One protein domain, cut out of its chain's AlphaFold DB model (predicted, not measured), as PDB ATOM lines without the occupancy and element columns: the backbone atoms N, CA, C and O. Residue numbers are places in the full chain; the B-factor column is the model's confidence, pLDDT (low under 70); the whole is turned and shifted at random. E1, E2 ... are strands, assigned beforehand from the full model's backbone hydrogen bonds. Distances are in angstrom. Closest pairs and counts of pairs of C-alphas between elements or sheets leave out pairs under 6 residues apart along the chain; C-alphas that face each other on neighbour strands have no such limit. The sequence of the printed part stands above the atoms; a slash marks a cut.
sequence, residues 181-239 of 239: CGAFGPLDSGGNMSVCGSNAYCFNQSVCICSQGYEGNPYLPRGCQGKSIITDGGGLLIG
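This is residues 181 to 239 of the 239 residues of the protein "GUB_WAK_bind domain-containing protein" of Mikania micrantha (UniProt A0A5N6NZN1). With little regular structure, the model is a looped stretch at one end, residues 181 to 199, then three small hairpins in succession, E1-E2, E3-E4 and E5-E6, the last making the other end. The printed part has 59 residues, with no named helix and six strands, E1 to E6, in three antiparallel pairs; the class is all strand, with 20 residues in named elements. It is loose, radius of gyration of the C-alphas 13.8 A, spanning 45 by 23 by 14 A.

E1, residues 200 to 203, and E2, residues 207 to 210, form a hairpin; N 201 and O 209, 2.9 A apart, are within hydrogen-bond range. E3, residues 214 to 216, and E4, residues 224 to 226, form another, with N 225 and O 215 at 2.8 A. The closest C-alphas of E2 and E4, Cys 210 and Cys 224, are 5.7 A apart. E4 runs on into E5, residues 228 to 230, at 33 degrees. E5 and E6, residues 236 to 238, form a hairpin with no N and O within range.

E1 begins at C-alpha 200 (7.093, 6.407, -43.961) and measures 9.4 A, E2 10.1 A. E6 ends at C-alpha 238 (15.743, 19.101, -51.315).

The printed part has no cut and no long link. The C-alphas farthest apart, Ala 183 and Gly 233, are 45.5 A apart. Confidence is under 70 at residues 184, 186, 189 to 190 and 228 to 239.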
ATOM      1  N   CYS A 181       0.273  -1.715 -37.931       82.94
ATOM      2  CA  CYS A 181       0.248  -0.291 -38.285       82.94
ATOM      3  C   CYS A 181      -1.094   0.159 -38.877       82.94
ATOM      4  O   CYS A 181      -1.344   1.355 -38.940       82.94
ATOM      5  N   GLY A 182      -1.955  -0.775 -39.281       78.00
ATOM      6  CA  GLY A 182      -3.320  -0.486 -39.715       78.00
ATOM      7  C   GLY A 182      -4.380  -0.693 -38.640       78.00
ATOM      8  O   GLY A 182      -5.562  -0.698 -38.963       78.00
ATOM      9  N   ALA A 183      -3.989  -0.892 -37.374       72.75
ATOM     10  CA  ALA A 183      -4.939  -1.042 -36.269       72.75
ATOM     11  C   ALA A 183      -5.721   0.253 -35.978       72.75
ATOM     12  O   ALA A 183      -6.856   0.198 -35.513       72.75
ATOM     13  N   PHE A 184      -5.121   1.408 -36.256       69.31
ATOM     14  CA  PHE A 184      -5.724   2.735 -36.144       69.31
ATOM     15  C   PHE A 184      -4.996   3.702 -37.084       69.31
ATOM     16  O   PHE A 184      -3.883   3.417 -37.522       69.31
ATOM     17  N   GLY A 185      -5.618   4.834 -37.411       71.75
ATOM     18  CA  GLY A 185      -5.039   5.851 -38.289       71.75
ATOM     19  C   GLY A 185      -6.064   6.468 -39.244       71.75
ATOM     20  O   GLY A 185      -7.242   6.115 -39.211       71.75
ATOM     21  N   PRO A 186      -5.640   7.414 -40.091       68.31
ATOM     22  CA  PRO A 186      -6.480   7.962 -41.142       68.31
ATOM     23  C   PRO A 186      -6.736   6.915 -42.236       68.31
ATOM     24  O   PRO A 186      -5.856   6.122 -42.578       68.31
ATOM     25  N   LEU A 187      -7.952   6.929 -42.784       72.12
ATOM     26  CA  LEU A 187      -8.335   6.134 -43.952       72.12
ATOM     27  C   LEU A 187      -7.747   6.757 -45.220       72.12
ATOM     28  O   LEU A 187      -7.920   7.955 -45.461       72.12
ATOM     29  N   ASP A 188      -7.081   5.945 -46.036       71.12
ATOM     30  CA  ASP A 188      -6.659   6.341 -47.375       71.12
ATOM     31  C   ASP A 188      -7.792   6.182 -48.410       71.12
ATOM     32  O   ASP A 188      -8.887   5.689 -48.125       71.12
ATOM     33  N   SER A 189      -7.538   6.612 -49.649       66.75
ATOM     34  CA  SER A 189      -8.510   6.517 -50.750       66.75
ATOM     35  C   SER A 189      -8.826   5.078 -51.183       66.75
ATOM     36  O   SER A 189      -9.803   4.868 -51.898       66.75
ATOM     37  N   GLY A 190      -8.011   4.101 -50.776       69.44
ATOM     38  CA  GLY A 190      -8.210   2.674 -51.018       69.44
ATOM     39  C   GLY A 190      -8.950   1.954 -49.887       69.44
ATOM     40  O   GLY A 190      -9.180   0.752 -49.994       69.44
ATOM     41  N   GLY A 191      -9.329   2.666 -48.818       70.38
ATOM     42  CA  GLY A 191      -9.968   2.090 -47.635       70.38
ATOM     43  C   GLY A 191      -8.998   1.395 -46.678       70.38
ATOM     44  O   GLY A 191      -9.446   0.734 -45.742       70.38
ATOM     45  N   ASN A 192      -7.686   1.541 -46.879       75.06
ATOM     46  CA  ASN A 192      -6.682   1.045 -45.951       75.06
ATOM     47  C   ASN A 192      -6.424   2.084 -44.861       75.06
ATOM     48  O   ASN A 192      -6.330   3.286 -45.112       75.06
ATOM     49  N   MET A 193      -6.286   1.601 -43.634       76.88
ATOM     50  CA  MET A 193      -5.918   2.421 -42.489       76.88
ATOM     51  C   MET A 193      -4.429   2.230 -42.209       76.88
ATOM     52  O   MET A 193      -3.942   1.099 -42.208       76.88
ATOM     53  N   SER A 194      -3.701   3.321 -41.985       82.62
ATOM     54  CA  SER A 194      -2.290   3.279 -41.588       82.62
ATOM     55  C   SER A 194      -1.981   4.433 -40.652       82.62
ATOM     56  O   SER A 194      -2.213   5.586 -40.994       82.62
ATOM     57  N   VAL A 195      -1.396   4.136 -39.497       84.75
ATOM     58  CA  VAL A 195      -0.859   5.144 -38.575       84.75
ATOM     59  C   VAL A 195       0.432   5.783 -39.096       84.75
ATOM     60  O   VAL A 195       0.793   6.875 -38.666       84.75
ATOM     61  N   CYS A 196       1.143   5.127 -40.020       89.38
ATOM     62  CA  CYS A 196       2.347   5.698 -40.615       89.38
ATOM     63  C   CYS A 196       1.974   6.808 -41.596       89.38
ATOM     64  O   CYS A 196       1.068   6.643 -42.415       89.38
ATOM     65  N   GLY A 197       2.690   7.926 -41.512       88.00
ATOM     66  CA  GLY A 197       2.507   9.075 -42.383       88.00
ATOM     67  C   GLY A 197       3.106   8.906 -43.778       88.00
ATOM     68  O   GLY A 197       3.676   7.875 -44.134       88.00
ATOM     69  N   SER A 198       3.003   9.971 -44.573       89.19
ATOM     70  CA  SER A 198       3.603  10.027 -45.910       89.19
ATOM     71  C   SER A 198       5.122   9.900 -45.824       89.19
ATOM     72  O   SER A 198       5.736  10.406 -44.885       89.19
ATOM     73  N   ASN A 199       5.732   9.255 -46.821       92.12
ATOM     74  CA  ASN A 199       7.166   8.951 -46.854       92.12
ATOM     75  C   ASN A 199       7.652   8.107 -45.665       92.12
ATOM     76  O   ASN A 199       8.853   8.050 -45.412       92.12
ATOM     77  N   ALA A 200       6.759   7.412 -44.960       92.12
ATOM     78  CA  ALA A 200       7.093   6.407 -43.961       92.12
ATOM     79  C   ALA A 200       6.567   5.033 -44.385       92.12
ATOM     80  O   ALA A 200       5.606   4.923 -45.144       92.12
ATOM     81  N   TYR A 201       7.181   3.974 -43.868       89.69
ATOM     82  CA  TYR A 201       6.729   2.602 -44.060       89.69
ATOM     83  C   TYR A 201       6.588   1.885 -42.718       89.69
ATOM     84  O   TYR A 201       7.244   2.223 -41.731       89.69
ATOM     85  N   CYS A 202       5.718   0.876 -42.688       88.94
ATOM     86  CA  CYS A 202       5.518   0.036 -41.516       88.94
ATOM     87  C   CYS A 202       6.563  -1.088 -41.477       88.94
ATOM     88  O   CYS A 202       6.595  -1.961 -42.344       88.94
ATOM     89  N   PHE A 203       7.397  -1.091 -40.447       87.75
ATOM     90  CA  PHE A 203       8.392  -2.112 -40.162       87.75
ATOM     91  C   PHE A 203       7.882  -3.092 -39.100       87.75
ATOM     92  O   PHE A 203       7.286  -2.690 -38.096       87.75
ATOM     93  N   ASN A 204       8.105  -4.394 -39.323       83.75
ATOM     94  CA  ASN A 204       7.678  -5.486 -38.434       83.75
ATOM     95  C   ASN A 204       6.220  -5.360 -37.949       83.75
ATOM     96  O   ASN A 204       5.912  -5.660 -36.795       83.75
ATOM     97  N   GLN A 205       5.337  -4.864 -38.824       80.00
ATOM     98  CA  GLN A 205       3.902  -4.672 -38.575       80.00
ATOM     99  C   GLN A 205       3.563  -3.778 -37.366       80.00
ATOM    100  O   GLN A 205       2.421  -3.764 -36.923       80.00
ATOM    101  N   SER A 206       4.521  -3.035 -36.803       83.25
ATOM    102  CA  SER A 206       4.320  -2.408 -35.489       83.25
ATOM    103  C   SER A 206       5.065  -1.098 -35.245       83.25
ATOM    104  O   SER A 206       4.819  -0.450 -34.224       83.25
ATOM    105  N   VAL A 207       5.941  -0.682 -36.163       87.75
ATOM    106  CA  VAL A 207       6.705   0.572 -36.078       87.75
ATOM    107  C   VAL A 207       6.681   1.302 -37.402       87.75
ATOM    108  O   VAL A 207       6.821   0.677 -38.445       87.75
ATOM    109  N   CYS A 208       6.553   2.623 -37.360       91.00
ATOM    110  CA  CYS A 208       6.692   3.457 -38.544       91.00
ATOM    111  C   CYS A 208       8.129   3.966 -38.641       91.00
ATOM    112  O   CYS A 208       8.688   4.427 -37.651       91.00
ATOM    113  N   ILE A 209       8.722   3.885 -39.829       92.19
ATOM    114  CA  ILE A 209      10.085   4.352 -40.102       92.19
ATOM    115  C   ILE A 209      10.032   5.270 -41.320       92.19
ATOM    116  O   ILE A 209       9.370   4.942 -42.304       92.19
ATOM    117  N   CYS A 210      10.712   6.419 -41.267       94.25
ATOM    118  CA  CYS A 210      10.850   7.270 -42.448       94.25
ATOM    119  C   CYS A 210      11.622   6.531 -43.549       94.25
ATOM    120  O   CYS A 210      12.610   5.842 -43.297       94.25
ATOM    121  N   SER A 211      11.163   6.687 -44.784       94.56
ATOM    122  CA  SER A 211      11.801   6.117 -45.968       94.56
ATOM    123  C   SER A 211      13.192   6.715 -46.170       94.56
ATOM    124  O   SER A 211      13.513   7.789 -45.653       94.56
ATOM    125  N   GLN A 212      14.029   6.030 -46.947       93.56
ATOM    126  CA  GLN A 212      15.371   6.514 -47.256       93.56
ATOM    127  C   GLN A 212      15.317   7.932 -47.847       93.56
ATOM    128  O   GLN A 212      14.537   8.198 -48.756       93.56
ATOM    129  N   GLY A 213      16.150   8.830 -47.317       90.56
ATOM    130  CA  GLY A 213      16.169  10.243 -47.711       90.56
ATOM    131  C   GLY A 213      15.247  11.151 -46.894       90.56
ATOM    132  O   GLY A 213      15.337  12.361 -47.054       90.56
ATOM    133  N   TYR A 214      14.440  10.612 -45.974       92.31
ATOM    134  CA  TYR A 214      13.545  11.390 -45.114       92.31
ATOM    135  C   TYR A 214      13.908  11.273 -43.625       92.31
ATOM    136  O   TYR A 214      14.488  10.278 -43.186       92.31
ATOM    137  N   GLU A 215      13.554  12.287 -42.836       92.06
ATOM    138  CA  GLU A 215      13.670  12.304 -41.374       92.06
ATOM    139  C   GLU A 215      12.521  13.062 -40.706       92.06
ATOM    140  O   GLU A 215      11.778  13.792 -41.358       92.06
ATOM    141  N   GLY A 216      12.369  12.868 -39.397       92.56
ATOM    142  CA  GLY A 216      11.308  13.474 -38.598       92.56
ATOM    143  C   GLY A 216      10.418  12.420 -37.950       92.56
ATOM    144  O   GLY A 216      10.888  11.341 -37.590       92.56
ATOM    145  N   ASN A 217       9.139  12.740 -37.757       93.12
ATOM    146  CA  ASN A 217       8.206  11.871 -37.045       93.12
ATOM    147  C   ASN A 217       7.372  11.019 -38.024       93.12
ATOM    148  O   ASN A 217       6.445  11.546 -38.646       93.12
ATOM    149  N   PRO A 218       7.623   9.702 -38.136       92.88
ATOM    150  CA  PRO A 218       6.948   8.844 -39.109       92.88
ATOM    151  C   PRO A 218       5.489   8.529 -38.773       92.88
ATOM    152  O   PRO A 218       4.790   7.953 -39.602       92.88
ATOM    153  N   TYR A 219       5.010   8.909 -37.588       90.06
ATOM    154  CA  TYR A 219       3.623   8.716 -37.163       90.06
ATOM    155  C   TYR A 219       2.735   9.920 -37.510       90.06
ATOM    156  O   TYR A 219       1.517   9.851 -37.389       90.06
ATOM    157  N   LEU A 220       3.317  11.036 -37.960       89.25
ATOM    158  CA  LEU A 220       2.555  12.190 -38.431       89.25
ATOM    159  C   LEU A 220       2.321  12.088 -39.949       89.25
ATOM    160  O   LEU A 220       3.293  11.919 -40.683       89.25
ATOM    161  N   PRO A 221       1.092  12.314 -40.460       85.12
ATOM    162  CA  PRO A 221       0.772  12.377 -41.891       85.12
ATOM    163  C   PRO A 221       1.781  13.075 -42.822       85.12
ATOM    164  O   PRO A 221       1.942  12.634 -43.960       85.12
ATOM    165  N   ARG A 222       2.467  14.134 -42.368       86.69
ATOM    166  CA  ARG A 222       3.546  14.835 -43.099       86.69
ATOM    167  C   ARG A 222       4.818  15.023 -42.255       86.69
ATOM    168  O   ARG A 222       5.515  16.024 -42.398       86.69
ATOM    169  N   GLY A 223       5.093  14.100 -41.333       88.69
ATOM    170  CA  GLY A 223       6.215  14.240 -40.401       88.69
ATOM    171  C   GLY A 223       7.567  13.773 -40.924       88.69
ATOM    172  O   GLY A 223       8.572  14.235 -40.399       88.69
ATOM    173  N   CYS A 224       7.613  12.912 -41.946       93.38
ATOM    174  CA  CYS A 224       8.855  12.566 -42.640       93.38
ATOM    175  C   CYS A 224       9.129  13.584 -43.753       93.38
ATOM    176  O   CYS A 224       8.476  13.575 -44.800       93.38
ATOM    177  N   GLN A 225      10.097  14.463 -43.515       92.00
ATOM    178  CA  GLN A 225      10.516  15.534 -44.417       92.00
ATOM    179  C   GLN A 225      11.849  15.176 -45.080       92.00
ATOM    180  O   GLN A 225      12.648  14.438 -44.503       92.00
ATOM    181  N   GLY A 226      12.060  15.637 -46.317       86.12
ATOM    182  CA  GLY A 226      13.278  15.342 -47.073       86.12
ATOM    183  C   GLY A 226      14.509  15.867 -46.336       86.12
ATOM    184  O   GLY A 226      14.521  17.008 -45.865       86.12
ATOM    185  N   LYS A 227      15.543  15.032 -46.215       78.56
ATOM    186  CA  LYS A 227      16.808  15.419 -45.593       78.56
ATOM    187  C   LYS A 227      17.440  16.525 -46.420       78.56
ATOM    188  O   LYS A 227      17.756  16.336 -47.592       78.56
ATOM    189  N   SER A 228      17.652  17.675 -45.793       66.25
ATOM    190  CA  SER A 228      18.407  18.762 -46.406       66.25
ATOM    191  C   SER A 228      19.876  18.356 -46.480       66.25
ATOM    192  O   SER A 228      20.566  18.327 -45.463       66.25
ATOM    193  N   ILE A 229      20.362  18.016 -47.674       60.81
ATOM    194  CA  ILE A 229      21.787  17.758 -47.880       60.81
ATOM    195  C   ILE A 229      22.443  19.114 -48.126       60.81
ATOM    196  O   ILE A 229      22.270  19.717 -49.187       60.81
ATOM    197  N   ILE A 230      23.178  19.618 -47.133       57.31
ATOM    198  CA  ILE A 230      24.064  20.762 -47.343       57.31
ATOM    199  C   ILE A 230      25.228  20.239 -48.179       57.31
ATOM    200  O   ILE A 230      26.038  19.445 -47.707       57.31
ATOM    201  N   THR A 231      25.276  20.633 -49.446       52.91
ATOM    202  CA  THR A 231      26.457  20.392 -50.277       52.91
ATOM    203  C   THR A 231      27.535  21.406 -49.900       52.91
ATOM    204  O   THR A 231      27.214  22.565 -49.632       52.91
ATOM    205  N   ASP A 232      28.811  21.006 -49.917       51.91
ATOM    206  CA  ASP A 232      29.969  21.863 -49.575       51.91
ATOM    207  C   ASP A 232      30.086  23.154 -50.429       51.91
ATOM    208  O   ASP A 232      30.949  23.991 -50.186       51.91
ATOM    209  N   GLY A 233      29.201  23.352 -51.416       55.81
ATOM    210  CA  GLY A 233      29.052  24.579 -52.206       55.81
ATOM    211  C   GLY A 233      27.940  25.538 -51.749       55.81
ATOM    212  O   GLY A 233      27.632  26.476 -52.479       55.81
ATOM    213  N   GLY A 234      27.299  25.316 -50.595       47.50
ATOM    214  CA  GLY A 234      26.258  26.209 -50.055       47.50
ATOM    215  C   GLY A 234      24.891  26.118 -50.750       47.50
ATOM    216  O   GLY A 234      24.015  26.943 -50.493       47.50
ATOM    217  N   GLY A 235      24.687  25.124 -51.620       45.81
ATOM    218  CA  GLY A 235      23.401  24.845 -52.256       45.81
ATOM    219  C   GLY A 235      22.559  23.869 -51.433       45.81
ATOM    220  O   GLY A 235      23.024  22.772 -51.108       45.81
ATOM    221  N   LEU A 236      21.317  24.259 -51.127       44.06
ATOM    222  CA  LEU A 236      20.302  23.391 -50.527       44.06
ATOM    223  C   LEU A 236      19.663  22.529 -51.624       44.06
ATOM    224  O   LEU A 236      18.910  23.043 -52.452       44.06
ATOM    225  N   LEU A 237      19.950  21.227 -51.628       50.06
ATOM    226  CA  LEU A 237      19.205  20.260 -52.435       50.06
ATOM    227  C   LEU A 237      18.143  19.609 -51.548       50.06
ATOM    228  O   LEU A 237      18.464  18.979 -50.541       50.06
ATOM    229  N   ILE A 238      16.878  19.794 -51.923       51.28
ATOM    230  CA  ILE A 238      15.743  19.101 -51.315       51.28
ATOM    231  C   ILE A 238      15.603  17.779 -52.074       51.28
ATOM    232  O   ILE A 238      15.285  17.800 -53.265       51.28
ATOM    233  N   GLY A 239      15.946  16.670 -51.415       47.56
ATOM    234  CA  GLY A 239      15.771  15.308 -51.936       47.56
ATOM    235  C   GLY A 239      14.340  14.812 -51.807       47.56
ATOM    236  O   GLY A 239      13.677  15.178 -50.807       47.56
TER     237      GLY A 239